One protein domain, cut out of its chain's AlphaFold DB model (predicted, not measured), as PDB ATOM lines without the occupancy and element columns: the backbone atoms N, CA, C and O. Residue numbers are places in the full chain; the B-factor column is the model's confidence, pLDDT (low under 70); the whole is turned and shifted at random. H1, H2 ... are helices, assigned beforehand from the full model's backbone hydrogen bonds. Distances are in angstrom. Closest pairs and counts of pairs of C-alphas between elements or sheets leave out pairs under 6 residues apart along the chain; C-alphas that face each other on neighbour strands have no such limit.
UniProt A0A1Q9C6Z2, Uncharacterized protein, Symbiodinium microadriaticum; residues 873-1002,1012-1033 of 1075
ATOM      1  N   ALA A 873     -35.194 -12.958  36.938       59.06
ATOM      2  CA  ALA A 873     -36.281 -12.074  37.379       59.06
ATOM      3  C   ALA A 873     -36.600 -12.166  38.891       59.06
ATOM      4  O   ALA A 873     -36.984 -11.175  39.515       59.06
ATOM      5  N   ARG A 874     -36.409 -13.334  39.528       63.31
ATOM      6  CA  ARG A 874     -36.584 -13.481  40.987       63.31
ATOM      7  C   ARG A 874     -35.422 -12.860  41.770       63.31
ATOM      8  O   ARG A 874     -35.665 -12.329  42.849       63.31
ATOM      9  N   ARG A 875     -34.198 -12.869  41.224       73.12
ATOM     10  CA  ARG A 875     -33.013 -12.244  41.848       73.12
ATOM     11  C   ARG A 875     -33.119 -10.717  41.863       73.12
ATOM     12  O   ARG A 875     -33.022 -10.120  42.931       73.12
ATOM     13  N   ASN A 876     -33.469 -10.103  40.732       77.25
ATOM     14  CA  ASN A 876     -33.666  -8.648  40.647       77.25
ATOM     15  C   ASN A 876     -34.831  -8.162  41.531       77.25
ATOM     16  O   ASN A 876     -34.746  -7.109  42.163       77.25
ATOM     17  N   SER A 877     -35.898  -8.960  41.652       76.62
ATOM     18  CA  SER A 877     -36.996  -8.687  42.589       76.62
ATOM     19  C   SER A 877     -36.543  -8.733  44.059       76.62
ATOM     20  O   SER A 877     -36.906  -7.851  44.841       76.62
ATOM     21  N   ALA A 878     -35.698  -9.703  44.434       77.12
ATOM     22  CA  ALA A 878     -35.136  -9.809  45.782       77.12
ATOM     23  C   ALA A 878     -34.190  -8.639  46.120       77.12
ATOM     24  O   ALA A 878     -34.345  -8.031  47.177       77.12
ATOM     25  N   ALA A 879     -33.294  -8.256  45.205       81.50
ATOM     26  CA  ALA A 879     -32.414  -7.092  45.366       81.50
ATOM     27  C   ALA A 879     -33.210  -5.787  45.552       81.50
ATOM     28  O   ALA A 879     -32.943  -4.993  46.454       81.50
ATOM     29  N   ARG A 880     -34.279  -5.597  44.765       82.62
ATOM     30  CA  ARG A 880     -35.183  -4.446  44.908       82.62
ATOM     31  C   ARG A 880     -36.007  -4.476  46.198       82.62
ATOM     32  O   ARG A 880     -36.457  -3.423  46.652       82.62
ATOM     33  N   LYS A 881     -36.256  -5.653  46.779       84.50
ATOM     34  CA  LYS A 881     -36.854  -5.758  48.114       84.50
ATOM     35  C   LYS A 881     -35.841  -5.334  49.179       84.50
ATOM     36  O   LYS A 881     -36.166  -4.456  49.967       84.50
ATOM     37  N   ALA A 882     -34.611  -5.849  49.121       83.88
ATOM     38  CA  ALA A 882     -33.535  -5.482  50.042       83.88
ATOM     39  C   ALA A 882     -33.286  -3.961  50.082       83.88
ATOM     40  O   ALA A 882     -33.214  -3.398  51.167       83.88
ATOM     41  N   LEU A 883     -33.279  -3.275  48.931       83.88
ATOM     42  CA  LEU A 883     -33.176  -1.805  48.865       83.88
ATOM     43  C   LEU A 883     -34.316  -1.064  49.591       83.88
ATOM     44  O   LEU A 883     -34.089  -0.005  50.172       83.88
ATOM     45  N   ARG A 884     -35.550  -1.590  49.561       86.44
ATOM     46  CA  ARG A 884     -36.685  -0.987  50.286       86.44
ATOM     47  C   ARG A 884     -36.626  -1.279  51.778       86.44
ATOM     48  O   ARG A 884     -36.887  -0.382  52.573       86.44
ATOM     49  N   ASP A 885     -36.286  -2.513  52.136       85.38
ATOM     50  CA  ASP A 885     -36.175  -2.944  53.528       85.38
ATOM     51  C   ASP A 885     -35.019  -2.183  54.219       85.38
ATOM     52  O   ASP A 885     -35.180  -1.717  55.346       85.38
ATOM     53  N   ALA A 886     -33.905  -1.934  53.514       85.62
ATOM     54  CA  ALA A 886     -32.772  -1.135  53.989       85.62
ATOM     55  C   ALA A 886     -33.151   0.311  54.357       85.62
ATOM     56  O   ALA A 886     -32.672   0.816  55.365       85.62
ATOM     57  N   LEU A 887     -34.069   0.963  53.631       83.81
ATOM     58  CA  LEU A 887     -34.509   2.329  53.961       83.81
ATOM     59  C   LEU A 887     -35.179   2.432  55.345       83.81
ATOM     60  O   LEU A 887     -35.158   3.497  55.958       83.81
ATOM     61  N   ALA A 888     -35.767   1.341  55.842       81.31
ATOM     62  CA  ALA A 888     -36.379   1.280  57.168       81.31
ATOM     63  C   ALA A 888     -35.476   0.614  58.222       81.31
ATOM     64  O   ALA A 888     -35.507   1.016  59.383       81.31
ATOM     65  N   ALA A 889     -34.698  -0.402  57.834       81.75
ATOM     66  CA  ALA A 889     -33.898  -1.217  58.748       81.75
ATOM     67  C   ALA A 889     -32.451  -0.724  58.926       81.75
ATOM     68  O   ALA A 889     -31.894  -0.881  60.010       81.75
ATOM     69  N   ASN A 890     -31.841  -0.135  57.890       82.94
ATOM     70  CA  ASN A 890     -30.498   0.448  57.953       82.94
ATOM     71  C   ASN A 890     -30.328   1.645  56.983       82.94
ATOM     72  O   ASN A 890     -29.577   1.559  56.007       82.94
ATOM     73  N   PRO A 891     -31.014   2.782  57.218       84.81
ATOM     74  CA  PRO A 891     -30.972   3.936  56.313       84.81
ATOM     75  C   PRO A 891     -29.569   4.548  56.149       84.81
ATOM     76  O   PRO A 891     -29.304   5.193  55.136       84.81
ATOM     77  N   ALA A 892     -28.666   4.325  57.111       84.25
ATOM     78  CA  ALA A 892     -27.287   4.803  57.053       84.25
ATOM     79  C   ALA A 892     -26.488   4.166  55.902       84.25
ATOM     80  O   ALA A 892     -25.699   4.861  55.271       84.25
ATOM     81  N   GLU A 893     -26.726   2.889  55.564       83.25
ATOM     82  CA  GLU A 893     -26.083   2.242  54.405       83.25
ATOM     83  C   GLU A 893     -26.416   2.977  53.096       83.25
ATOM     84  O   GLU A 893     -25.527   3.239  52.289       83.25
ATOM     85  N   LEU A 894     -27.678   3.382  52.911       85.06
ATOM     86  CA  LEU A 894     -28.118   4.097  51.709       85.06
ATOM     87  C   LEU A 894     -27.564   5.529  51.647       85.06
ATOM     88  O   LEU A 894     -27.148   5.968  50.575       85.06
ATOM     89  N   SER A 895     -27.535   6.241  52.781       86.62
ATOM     90  CA  SER A 895     -26.957   7.592  52.853       86.62
ATOM     91  C   SER A 895     -25.462   7.556  52.540       86.62
ATOM     92  O   SER A 895     -25.001   8.279  51.662       86.62
ATOM     93  N   ASN A 896     -24.722   6.627  53.159       87.38
ATOM     94  CA  ASN A 896     -23.282   6.479  52.959       87.38
ATOM     95  C   ASN A 896     -22.912   6.204  51.494       87.38
ATOM     96  O   ASN A 896     -21.951   6.790  51.003       87.38
ATOM     97  N   VAL A 897     -23.667   5.362  50.774       87.50
ATOM     98  CA  VAL A 897     -23.431   5.111  49.337       87.50
ATOM     99  C   VAL A 897     -23.622   6.390  48.516       87.50
ATOM    100  O   VAL A 897     -22.740   6.759  47.744       87.50
ATOM    101  N   ILE A 898     -24.738   7.101  48.708       89.38
ATOM    102  CA  ILE A 898     -25.043   8.330  47.958       89.38
ATOM    103  C   ILE A 898     -24.031   9.438  48.279       89.38
ATOM    104  O   ILE A 898     -23.565  10.126  47.373       89.38
ATOM    105  N   GLU A 899     -23.659   9.602  49.547       87.44
ATOM    106  CA  GLU A 899     -22.701  10.615  50.001       87.44
ATOM    107  C   GLU A 899     -21.263  10.295  49.574       87.44
ATOM    108  O   GLU A 899     -20.510  11.222  49.279       87.44
ATOM    109  N   THR A 900     -20.893   9.014  49.466       86.69
ATOM    110  CA  THR A 900     -19.595   8.588  48.910       86.69
ATOM    111  C   THR A 900     -19.532   8.865  47.410       86.69
ATOM    112  O   THR A 900     -18.591   9.507  46.958       86.69
ATOM    113  N   LEU A 901     -20.569   8.507  46.644       88.56
ATOM    114  CA  LEU A 901     -20.642   8.836  45.213       88.56
ATOM    115  C   LEU A 901     -20.661  10.355  44.970       88.56
ATOM    116  O   LEU A 901     -20.045  10.843  44.026       88.56
ATOM    117  N   MET A 902     -21.320  11.126  45.843       88.75
ATOM    118  CA  MET A 902     -21.290  12.593  45.817       88.75
ATOM    119  C   MET A 902     -19.891  13.141  46.117       88.75
ATOM    120  O   MET A 902     -19.474  14.122  45.504       88.75
ATOM    121  N   ALA A 903     -19.165  12.506  47.043       83.75
ATOM    122  CA  ALA A 903     -17.794  12.854  47.387       83.75
ATOM    123  C   ALA A 903     -16.825  12.591  46.237       83.75
ATOM    124  O   ALA A 903     -16.059  13.478  45.879       83.75
ATOM    125  N   GLU A 904     -16.886  11.399  45.648       84.06
ATOM    126  CA  GLU A 904     -16.074  10.992  44.501       84.06
ATOM    127  C   GLU A 904     -16.357  11.875  43.281       84.06
ATOM    128  O   GLU A 904     -15.428  12.352  42.627       84.06
ATOM    129  N   ASP A 905     -17.632  12.165  43.007       84.31
ATOM    130  CA  ASP A 905     -18.011  13.049  41.912       84.31
ATOM    131  C   ASP A 905     -17.508  14.482  42.156       84.31
ATOM    132  O   ASP A 905     -16.835  15.034  41.288       84.31
ATOM    133  N   LEU A 906     -17.714  15.065  43.343       80.06
ATOM    134  CA  LEU A 906     -17.214  16.409  43.663       80.06
ATOM    135  C   LEU A 906     -15.672  16.483  43.662       80.06
ATOM    136  O   LEU A 906     -15.110  17.457  43.168       80.06
ATOM    137  N   ALA A 907     -14.987  15.445  44.152       73.06
ATOM    138  CA  ALA A 907     -13.523  15.348  44.164       73.06
ATOM    139  C   ALA A 907     -12.908  15.094  42.775       73.06
ATOM    140  O   ALA A 907     -11.726  15.355  42.579       73.06
ATOM    141  N   SER A 908     -13.698  14.626  41.802       69.50
ATOM    142  CA  SER A 908     -13.279  14.513  40.395       69.50
ATOM    143  C   SER A 908     -13.337  15.841  39.619       69.50
ATOM    144  O   SER A 908     -13.136  15.852  38.405       69.50
ATOM    145  N   ALA A 909     -13.672  16.957  40.276       59.31
ATOM    146  CA  ALA A 909     -13.547  18.300  39.708       59.31
ATOM    147  C   ALA A 909     -12.094  18.807  39.778       59.31
ATOM    148  O   ALA A 909     -11.303  18.344  40.599       59.31
ATOM    149  N   SER A 910     -11.754  19.793  38.943       48.81
ATOM    150  CA  SER A 910     -10.435  20.439  38.953       48.81
ATOM    151  C   SER A 910     -10.077  21.026  40.335       48.81
ATOM    152  O   SER A 910     -10.979  21.402  41.095       48.81
ATOM    153  N   PRO A 911      -8.776  21.129  40.685       43.31
ATOM    154  CA  PRO A 911      -8.348  21.532  42.025       43.31
ATOM    155  C   PRO A 911      -8.896  22.908  42.433       43.31
ATOM    156  O   PRO A 911      -8.595  23.910  41.794       43.31
ATOM    157  N   GLY A 912      -9.681  22.952  43.515       52.50
ATOM    158  CA  GLY A 912     -10.216  24.197  44.090       52.50
ATOM    159  C   GLY A 912     -11.670  24.128  44.567       52.50
ATOM    160  O   GLY A 912     -12.031  24.862  45.481       52.50
ATOM    161  N   VAL A 913     -12.495  23.229  44.013       52.06
ATOM    162  CA  VAL A 913     -13.941  23.144  44.343       52.06
ATOM    163  C   VAL A 913     -14.234  22.268  45.574       52.06
ATOM    164  O   VAL A 913     -15.256  22.442  46.235       52.06
ATOM    165  N   ALA A 914     -13.338  21.338  45.917       45.62
ATOM    166  CA  ALA A 914     -13.496  20.431  47.054       45.62
ATOM    167  C   ALA A 914     -12.360  20.604  48.074       45.62
ATOM    168  O   ALA A 914     -11.192  20.380  47.755       45.62
ATOM    169  N   VAL A 915     -12.707  20.923  49.324       50.69
ATOM    170  CA  VAL A 915     -11.796  20.746  50.464       50.69
ATOM    171  C   VAL A 915     -11.799  19.256  50.833       50.69
ATOM    172  O   VAL A 915     -12.873  18.719  51.122       50.69
ATOM    173  N   PRO A 916     -10.645  18.558  50.853       45.72
ATOM    174  CA  PRO A 916     -10.597  17.148  51.227       45.72
ATOM    175  C   PRO A 916     -11.218  16.912  52.613       45.72
ATOM    176  O   PRO A 916     -10.742  17.440  53.615       45.72
ATOM    177  N   GLY A 917     -12.296  16.125  52.663       54.31
ATOM    178  CA  GLY A 917     -13.040  15.818  53.893       54.31
ATOM    179  C   GLY A 917     -14.305  16.652  54.144       54.31
ATOM    180  O   GLY A 917     -15.054  16.316  55.057       54.31
ATOM    181  N   GLN A 918     -14.606  17.677  53.337       57.25
ATOM    182  CA  GLN A 918     -15.882  18.405  53.397       57.25
ATOM    183  C   GLN A 918     -16.606  18.357  52.052       57.25
ATOM    184  O   GLN A 918     -16.329  19.139  51.148       57.25
ATOM    185  N   THR A 919     -17.583  17.458  51.933       66.75
ATOM    186  CA  THR A 919     -18.504  17.466  50.789       66.75
ATOM    187  C   THR A 919     -19.753  18.255  51.163       66.75
ATOM    188  O   THR A 919     -20.398  17.971  52.172       66.75
ATOM    189  N   SER A 920     -20.059  19.294  50.390       85.06
ATOM    190  CA  SER A 920     -21.303  20.048  50.526       85.06
ATOM    191  C   SER A 920     -22.268  19.586  49.445       85.06
ATOM    192  O   SER A 920     -21.947  19.618  48.254       85.06
ATOM    193  N   ALA A 921     -23.461  19.175  49.860       89.38
ATOM    194  CA  ALA A 921     -24.560  18.892  48.959       89.38
ATOM    195  C   ALA A 921     -24.944  20.147  48.165       89.38
ATOM    196  O   ALA A 921     -25.290  20.013  46.993       89.38
ATOM    197  N   ARG A 922     -24.826  21.359  48.744       90.06
ATOM    198  CA  ARG A 922     -25.044  22.618  48.005       90.06
ATOM    199  C   ARG A 922     -24.015  22.821  46.898       90.06
ATOM    200  O   ARG A 922     -24.417  23.012  45.752       90.06
ATOM    201  N   ALA A 923     -22.726  22.665  47.203       87.06
ATOM    202  CA  ALA A 923     -21.658  22.740  46.201       87.06
ATOM    203  C   ALA A 923     -21.819  21.680  45.094       87.06
ATOM    204  O   ALA A 923     -21.607  21.968  43.917       87.06
ATOM    205  N   TRP A 924     -22.264  20.463  45.437       89.31
ATOM    206  CA  TRP A 924     -22.589  19.448  44.431       89.31
ATOM    207  C   TRP A 924     -23.811  19.842  43.582       89.31
ATOM    208  O   TRP A 924     -23.767  19.718  42.355       89.31
ATOM    209  N   THR A 925     -24.884  20.374  44.186       90.12
ATOM    210  CA  THR A 925     -26.035  20.868  43.410       90.12
ATOM    211  C   THR A 925     -25.680  22.028  42.486       90.12
ATOM    212  O   THR A 925     -26.233  22.081  41.392       90.12
ATOM    213  N   GLU A 926     -24.748  22.895  42.887       88.31
ATOM    214  CA  GLU A 926     -24.316  24.088  42.149       88.31
ATOM    215  C   GLU A 926     -23.331  23.803  41.009       88.31
ATOM    216  O   GLU A 926     -23.426  24.446  39.970       88.31
ATOM    217  N   HIS A 927     -22.392  22.864  41.180       84.12
ATOM    218  CA  HIS A 927     -21.285  22.673  40.227       84.12
ATOM    219  C   HIS A 927     -21.282  21.326  39.489       84.12
ATOM    220  O   HIS A 927     -20.514  21.151  38.543       84.12
ATOM    221  N   ARG A 928     -22.066  20.339  39.942       84.31
ATOM    222  CA  ARG A 928     -21.987  18.946  39.451       84.31
ATOM    223  C   ARG A 928     -23.322  18.341  39.035       84.31
ATOM    224  O   ARG A 928     -23.346  17.360  38.285       84.31
ATOM    225  N   SER A 929     -24.432  18.884  39.524       87.44
ATOM    226  CA  SER A 929     -25.753  18.349  39.211       87.44
ATOM    227  C   SER A 929     -26.183  18.642  37.769       87.44
ATOM    228  O   SER A 929     -25.566  19.408  37.036       87.44
ATOM    229  N   ARG A 930     -27.273  17.998  37.345       85.88
ATOM    230  CA  ARG A 930     -27.946  18.254  36.059       85.88
ATOM    231  C   ARG A 930     -29.305  18.923  36.253       85.88
ATOM    232  O   ARG A 930     -30.222  18.724  35.463       85.88
ATOM    233  N   ILE A 931     -29.452  19.654  37.356       87.56
ATOM    234  CA  ILE A 931     -30.705  20.304  37.733       87.56
ATOM    235  C   ILE A 931     -30.800  21.625  36.973       87.56
ATOM    236  O   ILE A 931     -29.917  22.471  37.096       87.56
ATOM    237  N   SER A 932     -31.854  21.789  36.174       84.25
ATOM    238  CA  SER A 932     -32.054  22.983  35.348       84.25
ATOM    239  C   SER A 932     -32.424  24.220  36.171       84.25
ATOM    240  O   SER A 932     -32.737  24.147  37.362       84.25
ATOM    241  N   SER A 933     -32.439  25.381  35.520       87.00
ATOM    242  CA  SER A 933     -32.721  26.678  36.140       87.00
ATOM    243  C   SER A 933     -34.192  26.942  36.463       87.00
ATOM    244  O   SER A 933     -34.537  28.027  36.937       87.00
ATOM    245  N   HIS A 934     -35.074  25.966  36.234       87.75
ATOM    246  CA  HIS A 934     -36.486  26.064  36.581       87.75
ATOM    247  C   HIS A 934     -36.650  26.284  38.089       87.75
ATOM    248  O   HIS A 934     -36.271  25.426  38.888       87.75
ATOM    249  N   ALA A 935     -37.260  27.418  38.459       85.38
ATOM    250  CA  ALA A 935     -37.373  27.897  39.837       85.38
ATOM    251  C   ALA A 935     -37.754  26.798  40.837       85.38
ATOM    252  O   ALA A 935     -37.038  26.596  41.812       85.38
ATOM    253  N   THR A 936     -38.799  26.021  40.549       89.06
ATOM    254  CA  THR A 936     -39.267  24.958  41.446       89.06
ATOM    255  C   THR A 936     -38.239  23.858  41.700       89.06
ATOM    256  O   THR A 936     -38.109  23.411  42.836       89.06
ATOM    257  N   VAL A 937     -37.481  23.432  40.686       88.12
ATOM    258  CA  VAL A 937     -36.491  22.355  40.849       88.12
ATOM    259  C   VAL A 937     -35.204  22.893  41.478       88.12
ATOM    260  O   VAL A 937     -34.648  22.255  42.372       88.12
ATOM    261  N   ALA A 938     -34.779  24.099  41.082       90.62
ATOM    262  CA  ALA A 938     -33.639  24.789  41.675       90.62
ATOM    263  C   ALA A 938     -33.852  25.015  43.183       90.62
ATOM    264  O   ALA A 938     -33.078  24.493  43.985       90.62
ATOM    265  N   TRP A 939     -34.949  25.670  43.583       91.56
ATOM    266  CA  TRP A 939     -35.288  25.901  44.992       91.56
ATOM    267  C   TRP A 939     -35.436  24.601  45.786       91.56
ATOM    268  O   TRP A 939     -34.793  24.457  46.826       91.56
ATOM    269  N   ALA A 940     -36.207  23.622  45.292       91.69
ATOM    270  CA  ALA A 940     -36.375  22.345  45.989       91.69
ATOM    271  C   ALA A 940     -35.029  21.639  46.228       91.69
ATOM    272  O   ALA A 940     -34.767  21.163  47.334       91.69
ATOM    273  N   SER A 941     -34.145  21.616  45.223       92.38
ATOM    274  CA  SER A 941     -32.813  21.017  45.361       92.38
ATOM    275  C   SER A 941     -31.925  21.768  46.355       92.38
ATOM    276  O   SER A 941     -31.270  21.133  47.178       92.38
ATOM    277  N   TRP A 942     -31.961  23.103  46.345       94.31
ATOM    278  CA  TRP A 942     -31.147  23.964  47.203       94.31
ATOM    279  C   TRP A 942     -31.512  23.840  48.683       94.31
ATOM    280  O   TRP A 942     -30.635  23.824  49.553       94.31
ATOM    281  N   ILE A 943     -32.807  23.699  48.975       92.81
ATOM    282  CA  ILE A 943     -33.327  23.507  50.332       92.81
ATOM    283  C   ILE A 943     -32.983  22.104  50.847       92.81
ATOM    284  O   ILE A 943     -32.482  21.966  51.964       92.81
ATOM    285  N   ILE A 944     -33.180  21.063  50.025       94.19
ATOM    286  CA  ILE A 944     -32.804  19.680  50.370       94.19
ATOM    287  C   ILE A 944     -31.294  19.584  50.623       94.19
ATOM    288  O   ILE A 944     -30.878  19.040  51.644       94.19
ATOM    289  N   ALA A 945     -30.475  20.170  49.748       93.25
ATOM    290  CA  ALA A 945     -29.026  20.216  49.895       93.25
ATOM    291  C   ALA A 945     -28.585  20.931  51.186       93.25
ATOM    292  O   ALA A 945     -27.768  20.404  51.938       93.25
ATOM    293  N   GLY A 946     -29.183  22.084  51.508       92.50
ATOM    294  CA  GLY A 946     -28.896  22.798  52.759       92.50
ATOM    295  C   GLY A 946     -29.321  22.040  54.018       92.50
ATOM    296  O   GLY A 946     -28.663  22.135  55.055       92.50
ATOM    297  N   ALA A 947     -30.403  21.259  53.944       94.00
ATOM    298  CA  ALA A 947     -30.815  20.378  55.031       94.00
ATOM    299  C   ALA A 947     -29.844  19.196  55.212       94.00
ATOM    300  O   ALA A 947     -29.492  18.883  56.350       94.00
ATOM    301  N   LEU A 948     -29.364  18.588  54.119       91.69
ATOM    302  CA  LEU A 948     -28.348  17.528  54.152       91.69
ATOM    303  C   LEU A 948     -27.025  18.030  54.748       91.69
ATOM    304  O   LEU A 948     -26.492  17.391  55.653       91.69
ATOM    305  N   ASP A 949     -26.548  19.208  54.342       91.12
ATOM    306  CA  ASP A 949     -25.331  19.818  54.904       91.12
ATOM    307  C   ASP A 949     -25.460  20.114  56.408       91.12
ATOM    308  O   ASP A 949     -24.489  20.011  57.162       91.12
ATOM    309  N   CYS A 950     -26.674  20.400  56.889       90.69
ATOM    310  CA  CYS A 950     -26.943  20.550  58.320       90.69
ATOM    311  C   CYS A 950     -26.993  19.216  59.071       90.69
ATOM    312  O   CYS A 950     -26.534  19.157  60.205       90.69
ATOM    313  N   LEU A 951     -27.503  18.137  58.471       89.88
ATOM    314  CA  LEU A 951     -27.430  16.801  59.081       89.88
ATOM    315  C   LEU A 951     -25.976  16.315  59.172       89.88
ATOM    316  O   LEU A 951     -25.568  15.793  60.204       89.88
ATOM    317  N   ARG A 952     -25.173  16.576  58.135       84.12
ATOM    318  CA  ARG A 952     -23.742  16.238  58.068       84.12
ATOM    319  C   ARG A 952     -22.869  17.029  59.052       84.12
ATOM    320  O   ARG A 952     -21.808  16.554  59.437       84.12
ATOM    321  N   THR A 953     -23.313  18.214  59.475       86.12
ATOM    322  CA  THR A 953     -22.632  19.063  60.477       86.12
ATOM    323  C   THR A 953     -23.251  18.978  61.881       86.12
ATOM    324  O   THR A 953     -23.001  19.850  62.712       86.12
ATOM    325  N   ASP A 954     -24.047  17.933  62.144       88.75
ATOM    326  CA  ASP A 954     -24.744  17.649  63.412       88.75
ATOM    327  C   ASP A 954     -25.671  18.783  63.906       88.75
ATOM    328  O   ASP A 954     -25.702  19.173  65.073       88.75
ATOM    329  N   ARG A 955     -26.462  19.345  62.983       92.25
ATOM    330  CA  ARG A 955     -27.463  20.403  63.233       92.25
ATOM    331  C   ARG A 955     -28.885  19.960  62.845       92.25
ATOM    332  O   ARG A 955     -29.527  20.606  62.004       92.25
ATOM    333  N   PRO A 956     -29.435  18.885  63.442       91.94
ATOM    334  CA  PRO A 956     -30.708  18.299  63.011       91.94
ATOM    335  C   PRO A 956     -31.914  19.240  63.176       91.94
ATOM    336  O   PRO A 956     -32.858  19.171  62.389       91.94
ATOM    337  N   GLN A 957     -31.893  20.165  64.141       91.19
ATOM    338  CA  GLN A 957     -32.951  21.167  64.315       91.19
ATOM    339  C   GLN A 957     -32.963  22.177  63.156       91.19
ATOM    340  O   GLN A 957     -34.035  22.506  62.650       91.19
ATOM    341  N   GLN A 958     -31.788  22.612  62.679       89.12
ATOM    342  CA  GLN A 958     -31.678  23.502  61.515       89.12
ATOM    343  C   GLN A 958     -32.056  22.787  60.212       89.12
ATOM    344  O   GLN A 958     -32.706  23.384  59.355       89.12
ATOM    345  N   ALA A 959     -31.711  21.503  60.071       93.12
ATOM    346  CA  ALA A 959     -32.160  20.686  58.944       93.12
ATOM    347  C   ALA A 959     -33.694  20.554  58.917       93.12
ATOM    348  O   ALA A 959     -34.325  20.781  57.885       93.12
ATOM    349  N   ARG A 960     -34.314  20.264  60.072       91.88
ATOM    350  CA  ARG A 960     -35.775  20.186  60.214       91.88
ATOM    351  C   ARG A 960     -36.462  21.524  59.925       91.88
ATOM    352  O   ARG A 960     -37.512  21.527  59.288       91.88
ATOM    353  N   ALA A 961     -35.876  22.642  60.359       91.88
ATOM    354  CA  ALA A 961     -36.384  23.977  60.051       91.88
ATOM    355  C   ALA A 961     -36.367  24.251  58.538       91.88
ATOM    356  O   ALA A 961     -37.410  24.590  57.987       91.88
ATOM    357  N   ARG A 962     -35.241  24.002  57.849       92.81
ATOM    358  CA  ARG A 962     -35.139  24.162  56.385       92.81
ATOM    359  C   ARG A 962     -36.137  23.298  55.618       92.81
ATOM    360  O   ARG A 962     -36.773  23.792  54.698       92.81
ATOM    361  N   LEU A 963     -36.329  22.038  56.012       95.06
ATOM    362  CA  LEU A 963     -37.315  21.160  55.365       95.06
ATOM    363  C   LEU A 963     -38.763  21.634  55.582       95.06
ATOM    364  O   LEU A 963     -39.571  21.546  54.661       95.06
ATOM    365  N   ASN A 964     -39.093  22.172  56.762       94.00
ATOM    366  CA  ASN A 964     -40.408  22.768  57.022       94.00
ATOM    367  C   ASN A 964     -40.621  24.070  56.230       94.00
ATOM    368  O   ASN A 964     -41.696  24.261  55.666       94.00
ATOM    369  N   ILE A 965     -39.608  24.941  56.166       92.81
ATOM    370  CA  ILE A 965     -39.638  26.181  55.374       92.81
ATOM    371  C   ILE A 965     -39.780  25.843  53.886       92.81
ATOM    372  O   ILE A 965     -40.654  26.382  53.224       92.81
ATOM    373  N   GLY A 966     -39.027  24.871  53.369       93.25
ATOM    374  CA  GLY A 966     -39.170  24.440  51.979       93.25
ATOM    375  C   GLY A 966     -40.529  23.836  51.649       93.25
ATOM    376  O   GLY A 966     -41.041  24.058  50.556       93.25
ATOM    377  N   LEU A 967     -41.149  23.120  52.591       94.00
ATOM    378  CA  LEU A 967     -42.523  22.651  52.423       94.00
ATOM    379  C   LEU A 967     -43.508  23.829  52.355       94.00
ATOM    380  O   LEU A 967     -44.364  23.831  51.476       94.00
ATOM    381  N   LEU A 968     -43.350  24.842  53.215       95.00
ATOM    382  CA  LEU A 968     -44.129  26.087  53.168       95.00
ATOM    383  C   LEU A 968     -43.929  26.836  51.840       95.00
ATOM    384  O   LEU A 968     -44.904  27.249  51.228       95.00
ATOM    385  N   MET A 969     -42.692  26.973  51.358       93.12
ATOM    386  CA  MET A 969     -42.377  27.637  50.086       93.12
ATOM    387  C   MET A 969     -42.982  26.906  48.880       93.12
ATOM    388  O   MET A 969     -43.509  27.545  47.966       93.12
ATOM    389  N   LEU A 970     -42.926  25.570  48.866       92.00
ATOM    390  CA  LEU A 970     -43.500  24.747  47.796       92.00
ATOM    391  C   LEU A 970     -45.036  24.718  47.834       92.00
ATOM    392  O   LEU A 970     -45.664  24.637  46.778       92.00
ATOM    393  N   ASP A 971     -45.648  24.839  49.013       93.25
ATOM    394  CA  ASP A 971     -47.093  25.051  49.149       93.25
ATOM    395  C   ASP A 971     -47.479  26.463  48.672       93.25
ATOM    396  O   ASP A 971     -48.339  26.612  47.805       93.25
ATOM    397  N   GLN A 972     -46.745  27.495  49.106       91.44
ATOM    398  CA  GLN A 972     -46.971  28.888  48.709       91.44
ATOM    399  C   GLN A 972     -46.839  29.092  47.193       91.44
ATOM    400  O   GLN A 972     -47.750  29.633  46.575       91.44
ATOM    401  N   MET A 973     -45.786  28.575  46.544       92.31
ATOM    402  CA  MET A 973     -45.689  28.658  45.076       92.31
ATOM    403  C   MET A 973     -46.789  27.850  44.370       92.31
ATOM    404  O   MET A 973     -47.139  28.166  43.236       92.31
ATOM    405  N   SER A 974     -47.363  26.821  45.006       87.38
ATOM    406  CA  SER A 974     -48.499  26.070  44.448       87.38
ATOM    407  C   SER A 974     -49.804  26.872  44.534       87.38
ATOM    408  O   SER A 974     -50.577  26.888  43.568       87.38
ATOM    409  N   ILE A 975     -50.016  27.588  45.644       88.38
ATOM    410  CA  ILE A 975     -51.090  28.579  45.818       88.38
ATOM    411  C   ILE A 975     -50.944  29.692  44.770       88.38
ATOM    412  O   ILE A 975     -51.899  29.978  44.047       88.38
ATOM    413  N   ASP A 976     -49.730  30.213  44.587       83.12
ATOM    414  CA  ASP A 976     -49.393  31.272  43.624       83.12
ATOM    415  C   ASP A 976     -49.230  30.763  42.170       83.12
ATOM    416  O   ASP A 976     -48.678  31.450  41.306       83.12
ATOM    417  N   HIS A 977     -49.719  29.554  41.870       83.62
ATOM    418  CA  HIS A 977     -49.771  28.949  40.530       83.62
ATOM    419  C   HIS A 977     -48.420  28.883  39.783       83.62
ATOM    420  O   HIS A 977     -48.355  29.052  38.564       83.62
ATOM    421  N   GLY A 978     -47.338  28.610  40.512       78.56
ATOM    422  CA  GLY A 978     -45.969  28.530  40.001       78.56
ATOM    423  C   GLY A 978     -45.203  29.853  40.044       78.56
ATOM    424  O   GLY A 978     -44.035  29.880  39.654       78.56
ATOM    425  N   ASN A 979     -45.818  30.942  40.515       81.94
ATOM    426  CA  ASN A 979     -45.107  32.187  40.773       81.94
ATOM    427  C   ASN A 979     -44.268  32.066  42.055       81.94
ATOM    428  O   ASN A 979     -44.730  31.562  43.075       81.94
ATOM    429  N   TRP A 980     -43.032  32.554  41.994       87.00
ATOM    430  CA  TRP A 980     -42.078  32.483  43.097       87.00
ATOM    431  C   TRP A 980     -41.926  33.790  43.877       87.00
ATOM    432  O   TRP A 980     -41.225  33.769  44.874       87.00
ATOM    433  N   VAL A 981     -42.588  34.890  43.487       85.19
ATOM    434  CA  VAL A 981     -42.401  36.221  44.114       85.19
ATOM    435  C   VAL A 981     -42.584  36.212  45.637       85.19
ATOM    436  O   VAL A 981     -41.703  36.693  46.332       85.19
ATOM    437  N   LEU A 982     -43.680  35.661  46.170       86.25
ATOM    438  CA  LEU A 982     -43.861  35.569  47.627       86.25
ATOM    439  C   LEU A 982     -43.065  34.396  48.221       86.25
ATOM    440  O   LEU A 982     -42.464  34.514  49.283       86.25
ATOM    441  N   SER A 983     -43.019  33.267  47.510       89.81
ATOM    442  CA  SER A 983     -42.323  32.059  47.960       89.81
ATOM    443  C   SER A 983     -40.807  32.257  48.150       89.81
ATOM    444  O   SER A 983     -40.243  31.690  49.082       89.81
ATOM    445  N   SER A 984     -40.138  33.089  47.339       88.69
ATOM    446  CA  SER A 984     -38.704  33.379  47.486       88.69
ATOM    447  C   SER A 984     -38.378  34.194  48.733       88.69
ATOM    448  O   SER A 984     -37.353  33.937  49.357       88.69
ATOM    449  N   GLU A 985     -39.252  35.120  49.137       88.50
ATOM    450  CA  GLU A 985     -39.059  35.913  50.361       88.50
ATOM    451  C   GLU A 985     -39.182  35.045  51.626       88.50
ATOM    452  O   GLU A 985     -38.515  35.287  52.630       88.50
ATOM    453  N   LEU A 986     -39.964  33.961  51.559       89.81
ATOM    454  CA  LEU A 986     -40.101  32.982  52.644       89.81
ATOM    455  C   LEU A 986     -38.868  32.075  52.829       89.81
ATOM    456  O   LEU A 986     -38.858  31.269  53.758       89.81
ATOM    457  N   ALA A 987     -37.830  32.186  51.989       83.69
ATOM    458  CA  ALA A 987     -36.639  31.334  52.064       83.69
ATOM    459  C   ALA A 987     -35.870  31.455  53.384       83.69
ATOM    460  O   ALA A 987     -35.311  30.468  53.864       83.69
ATOM    461  N   LEU A 988     -35.800  32.670  53.944       85.56
ATOM    462  CA  LEU A 988     -34.949  33.032  55.090       85.56
ATOM    463  C   LEU A 988     -33.452  32.672  54.916       85.56
ATOM    464  O   LEU A 988     -32.689  32.660  55.881       85.56
ATOM    465  N   GLU A 989     -33.012  32.381  53.689       84.06
ATOM    466  CA  GLU A 989     -31.630  32.060  53.339       84.06
ATOM    467  C   GLU A 989     -31.299  32.491  51.902       84.06
ATOM    468  O   GLU A 989     -32.182  32.858  51.127       84.06
ATOM    469  N   VAL A 990     -30.010  32.460  51.548       85.06
ATOM    470  CA  VAL A 990     -29.522  32.876  50.224       85.06
ATOM    471  C   VAL A 990     -30.205  32.045  49.122       85.06
ATOM    472  O   VAL A 990     -30.162  30.811  49.203       85.06
ATOM    473  N   PRO A 991     -30.811  32.681  48.096       87.94
ATOM    474  CA  PRO A 991     -31.486  31.976  47.010       87.94
ATOM    475  C   PRO A 991     -30.517  31.091  46.213       87.94
ATOM    476  O   PRO A 991     -29.311  31.354  46.206       87.94
ATOM    477  N   PRO A 992     -31.016  30.063  45.499       91.06
ATOM    478  CA  PRO A 992     -30.174  29.237  44.652       91.06
ATOM    479  C   PRO A 992     -29.437  30.095  43.609       91.06
ATOM    480  O   PRO A 992     -30.033  31.015  43.033       91.06
ATOM    481  N   PRO A 993     -28.164  29.785  43.311       89.56
ATOM    482  CA  PRO A 993     -27.361  30.469  42.303       89.56
ATOM    483  C   PRO A 993     -27.883  30.147  40.896       89.56
ATOM    484  O   PRO A 993     -27.312  29.359  40.148       89.56
ATOM    485  N   PHE A 994     -28.984  30.791  40.503       88.06
ATOM    486  CA  PHE A 994     -29.692  30.553  39.239       88.06
ATOM    487  C   PHE A 994     -28.813  30.644  37.984       88.06
ATOM    488  O   PHE A 994     -29.181  30.100  36.947       88.06
ATOM    489  N   HIS A 995     -27.669  31.326  38.056       84.25
ATOM    490  CA  HIS A 995     -26.689  31.370  36.976       84.25
ATOM    491  C   HIS A 995     -25.991  30.008  36.776       84.25
ATOM    492  O   HIS A 995     -25.934  29.537  35.643       84.25
ATOM    493  N   ALA A 996     -25.563  29.341  37.850       82.19
ATOM    494  CA  ALA A 996     -24.958  28.010  37.812       82.19
ATOM    495  C   ALA A 996     -25.974  26.957  37.331       82.19
ATOM    496  O   ALA A 996     -25.715  26.201  36.398       82.19
ATOM    497  N   TYR A 997     -27.213  27.023  37.832       83.19
ATOM    498  CA  TYR A 997     -28.297  26.147  37.372       83.19
ATOM    499  C   TYR A 997     -28.661  26.322  35.880       83.19
ATOM    500  O   TYR A 997     -29.159  25.382  35.262       83.19
ATOM    501  N   ARG A 998     -28.399  27.489  35.263       81.69
ATOM    502  CA  ARG A 998     -28.525  27.671  33.797       81.69
ATOM    503  C   ARG A 998     -27.377  27.014  33.036       81.69
ATOM    504  O   ARG A 998     -27.603  26.479  31.956       81.69
ATOM    505  N   GLN A 999     -26.169  26.998  33.595       76.25
ATOM    506  CA  GLN A 999     -25.014  26.341  32.972       76.25
ATOM    507  C   GLN A 999     -25.214  24.816  32.868       76.25
ATOM    508  O   GLN A 999     -24.752  24.205  31.904       76.25
ATOM    509  N   HIS A1000     -26.000  24.207  33.766       78.56
ATOM    510  CA  HIS A1000     -26.406  22.799  33.652       78.56
ATOM    511  C   HIS A1000     -27.247  22.486  32.394       78.56
ATOM    512  O   HIS A1000     -27.210  21.353  31.915       78.56
ATOM    513  N   GLU A1001     -27.990  23.455  31.835       57.88
ATOM    514  CA  GLU A1001     -28.867  23.245  30.666       57.88
ATOM    515  C   GLU A1001     -28.101  23.149  29.334       57.88
ATOM    516  O   GLU A1001     -28.625  22.606  28.361       57.88
ATOM    517  N   HIS A1002     -26.869  23.661  29.267       50.50
ATOM    518  CA  HIS A1002     -26.088  23.723  28.024       50.50
ATOM    519  C   HIS A1002     -25.108  22.557  27.843       50.50
ATOM    520  O   HIS A1002     -24.636  22.303  26.735       50.50
ATOM    521  N   LEU A1012     -24.841  10.048  41.337       89.25
ATOM    522  CA  LEU A1012     -25.248   9.565  42.661       89.25
ATOM    523  C   LEU A1012     -25.984   8.210  42.631       89.25
ATOM    524  O   LEU A1012     -26.500   7.777  43.660       89.25
ATOM    525  N   LEU A1013     -26.107   7.564  41.464       88.00
ATOM    526  CA  LEU A1013     -26.772   6.268  41.319       88.00
ATOM    527  C   LEU A1013     -25.734   5.149  41.160       88.00
ATOM    528  O   LEU A1013     -25.066   5.072  40.131       88.00
ATOM    529  N   ASP A1014     -25.656   4.251  42.146       88.25
ATOM    530  CA  ASP A1014     -24.861   3.017  42.058       88.25
ATOM    531  C   ASP A1014     -25.290   2.203  40.808       88.25
ATOM    532  O   ASP A1014     -26.490   1.946  40.626       88.25
ATOM    533  N   PRO A1015     -24.353   1.776  39.936       83.94
ATOM    534  CA  PRO A1015     -24.669   0.997  38.737       83.94
ATOM    535  C   PRO A1015     -25.501  -0.267  39.002       83.94
ATOM    536  O   PRO A1015     -26.402  -0.572  38.221       83.94
ATOM    537  N   ARG A1016     -25.292  -0.958  40.131       86.38
ATOM    538  CA  ARG A1016     -26.069  -2.143  40.542       86.38
ATOM    539  C   ARG A1016     -27.533  -1.776  40.808       86.38
ATOM    540  O   ARG A1016     -28.444  -2.543  40.495       86.38
ATOM    541  N   TRP A1017     -27.793  -0.582  41.350       88.31
ATOM    542  CA  TRP A1017     -29.157  -0.080  41.561       88.31
ATOM    543  C   TRP A1017     -29.813   0.291  40.226       88.31
ATOM    544  O   TRP A1017     -30.998   0.005  40.024       88.31
ATOM    545  N   ALA A1018     -29.045   0.886  39.304       83.75
ATOM    546  CA  ALA A1018     -29.502   1.167  37.946       83.75
ATOM    547  C   ALA A1018     -29.894  -0.130  37.219       83.75
ATOM    548  O   ALA A1018     -30.995  -0.213  36.684       83.75
ATOM    549  N   GLU A1019     -29.063  -1.174  37.266       82.94
ATOM    550  CA  GLU A1019     -29.356  -2.482  36.670       82.94
ATOM    551  C   GLU A1019     -30.635  -3.116  37.229       82.94
ATOM    552  O   GLU A1019     -31.501  -3.528  36.455       82.94
ATOM    553  N   VAL A1020     -30.814  -3.124  38.556       84.25
ATOM    554  CA  VAL A1020     -32.037  -3.629  39.208       84.25
ATOM    555  C   VAL A1020     -33.279  -2.830  38.785       84.25
ATOM    556  O   VAL A1020     -34.348  -3.410  38.557       84.25
ATOM    557  N   ALA A1021     -33.162  -1.506  38.635       83.25
ATOM    558  CA  ALA A1021     -34.250  -0.652  38.162       83.25
ATOM    559  C   ALA A1021     -34.571  -0.881  36.671       83.25
ATOM    560  O   ALA A1021     -35.738  -1.057  36.316       83.25
ATOM    561  N   ILE A1022     -33.553  -0.944  35.808       82.94
ATOM    562  CA  ILE A1022     -33.682  -1.189  34.364       82.94
ATOM    563  C   ILE A1022     -34.247  -2.584  34.102       82.94
ATOM    564  O   ILE A1022     -35.115  -2.733  33.246       82.94
ATOM    565  N   ALA A1023     -33.800  -3.605  34.836       80.00
ATOM    566  CA  ALA A1023     -34.344  -4.954  34.737       80.00
ATOM    567  C   ALA A1023     -35.835  -4.974  35.091       80.00
ATOM    568  O   ALA A1023     -36.627  -5.549  34.353       80.00
ATOM    569  N   HIS A1024     -36.245  -4.262  36.148       81.38
ATOM    570  CA  HIS A1024     -37.659  -4.134  36.483       81.38
ATOM    571  C   HIS A1024     -38.473  -3.389  35.408       81.38
ATOM    572  O   HIS A1024     -39.593  -3.797  35.105       81.38
ATOM    573  N   LEU A1025     -37.925  -2.324  34.812       81.50
ATOM    574  CA  LEU A1025     -38.574  -1.602  33.710       81.50
ATOM    575  C   LEU A1025     -38.687  -2.468  32.444       81.50
ATOM    576  O   LEU A1025     -39.722  -2.444  31.782       81.50
ATOM    577  N   LYS A1026     -37.664  -3.280  32.142       78.94
ATOM    578  CA  LYS A1026     -37.699  -4.282  31.067       78.94
ATOM    579  C   LYS A1026     -38.746  -5.356  31.345       78.94
ATOM    580  O   LYS A1026     -39.569  -5.595  30.476       78.94
ATOM    581  N   ASP A1027     -38.795  -5.921  32.551       78.44
ATOM    582  CA  ASP A1027     -39.821  -6.897  32.947       78.44
ATOM    583  C   ASP A1027     -41.245  -6.314  32.814       78.44
ATOM    584  O   ASP A1027     -42.159  -7.008  32.364       78.44
ATOM    585  N   GLN A1028     -41.442  -5.030  33.147       71.81
ATOM    586  CA  GLN A1028     -42.712  -4.326  32.925       71.81
ATOM    587  C   GLN A1028     -43.024  -4.129  31.432       71.81
ATOM    588  O   GLN A1028     -44.156  -4.381  31.015       71.81
ATOM    589  N   ALA A1029     -42.048  -3.730  30.613       72.94
ATOM    590  CA  ALA A1029     -42.220  -3.564  29.169       72.94
ATOM    591  C   ALA A1029     -42.516  -4.901  28.462       72.94
ATOM    592  O   ALA A1029     -43.492  -5.002  27.718       72.94
ATOM    593  N   ASP A1030     -41.753  -5.951  28.771       73.50
ATOM    594  CA  ASP A1030     -41.961  -7.330  28.317       73.50
ATOM    595  C   ASP A1030     -43.349  -7.850  28.702       73.50
ATOM    596  O   ASP A1030     -44.007  -8.538  27.917       73.50
ATOM    597  N   PHE A1031     -43.808  -7.544  29.918       67.75
ATOM    598  CA  PHE A1031     -45.146  -7.901  30.382       67.75
ATOM    599  C   PHE A1031     -46.235  -7.165  29.588       67.75
ATOM    600  O   PHE A1031     -47.207  -7.795  29.168       67.75
ATOM    601  N   VAL A1032     -46.061  -5.866  29.317       66.44
ATOM    602  CA  VAL A1032     -46.966  -5.080  28.461       66.44
ATOM    603  C   VAL A1032     -46.980  -5.614  27.022       66.44
ATOM    604  O   VAL A1032     -48.057  -5.743  26.436       66.44
ATOM    605  N   GLU A1033     -45.835  -6.010  26.461       69.75
ATOM    606  CA  GLU A1033     -45.769  -6.562  25.105       69.75
ATOM    607  C   GLU A1033     -46.383  -7.971  25.015       69.75
ATOM    608  O   GLU A1033     -47.213  -8.240  24.142       69.75
TER     609      GLU A1033
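AT A GLANCE: This is residues 873 to 1002 and 1012 to 1033 of the 1075 residues of an uncharacterized protein of Symbiodinium microadriaticum (UniProt A0A1Q9C6Z2). A helical hairpin, H4 and H5, makes the core of the larger of two lobes: H3 packs on H4, the short H6 packs on H5, and H7 packs thinly on H3. The other lobe is an open frame in which H1 and H2 meet at a corner and H8 packs on H1; H2 reaches the larger lobe near its last residues. The printed part has 152 residues with eight named helices, H1 to H8 in order, and no named strand; the class is all helix. It is only just loose, close to compact, with a radius of gyration of the C-alphas of 18.1 A, and spans 50 by 41 by 36 A.

HOW THE PARTS SIT: H1, residues 873 to 889, and H2, residues 891 to 907, only just touch, with 3 pairs of C-alphas within 8 A, and only at the corner by their tight link; they are about perpendicular at 82 degrees, and the closest C-alphas are those of Leu 887 and Leu 894, 7.0 A apart. With residues 902 to 906 alone, H2 only just touches H3, residues 921 to 927, with 3 pairs within 8 A, closest at the C-alphas of Leu 906 and Trp 924, 6.2 A. H3 touches H4, residues 935 to 952, at a steep tilt of 45 degrees, opposite ways; the C-alphas of Ala 921 and Ala 945 come closest, 4.8 A. H4 and H5, residues 956 to 975, touch as a helical hairpin at a shallow tilt of 11 degrees, closest at the C-alphas of Ala 947 and Ala 959, 4.1 A. H5 touches H6, residues 981 to 985, closest at the C-alphas of Met 969 and Ser 983, 4.9 A. H7, residues 994 to 999, only just touches H3, with 3 pairs within 8 A, closest at the C-alphas of Glu 926 and Ala 996, 5.9 A. H8, residues 1015 to 1033, touches H1 at a steep tilt of 53 degrees, opposite ways, closest at the C-alphas of Asn 876 and Val 1020, 5.5 A; H8 and H2 are apart. Every O i to N i+4 pair is within hydrogen-bond range in H2, H3, H4, H5, H7 and H8, against 10 of 13 in H1 and 0 of 1 in H6, where 1 of 2 O i to N i+3 pairs is.

IN THESE COORDINATES: H1 begins at C-alpha 873, (-36.281, -12.074, 37.379); H1 and H2 are each 24.1 A from first to last C-alpha. H3 measures 10.1 A, H4 25.6 A and H5 28.6 A, with C-alpha 956 at (-30.708, 18.299, 63.011). H6 measures 7.1 A, H7 8.9 A and H8 26.2 A, ending at C-alpha 1033, (-45.769, -6.562, 25.105).

THE WHOLE: The C-alphas farthest apart, those of Leu 988 and Glu 1033, are 50.8 A apart. Residues 1003 to 1011 are not printed, and C-alphas 1002 and 1012 are 20.4 A apart across the cut. The link from H2 to H3, residues 908 to 920, is long. Residues 1028 to 1033 of H8 stand free. The mean pLDDT of the printed part is 82.7; it is under 70 at residues 873 to 874, 908 to 919, 1001 to 1002 and 1031 to 1033.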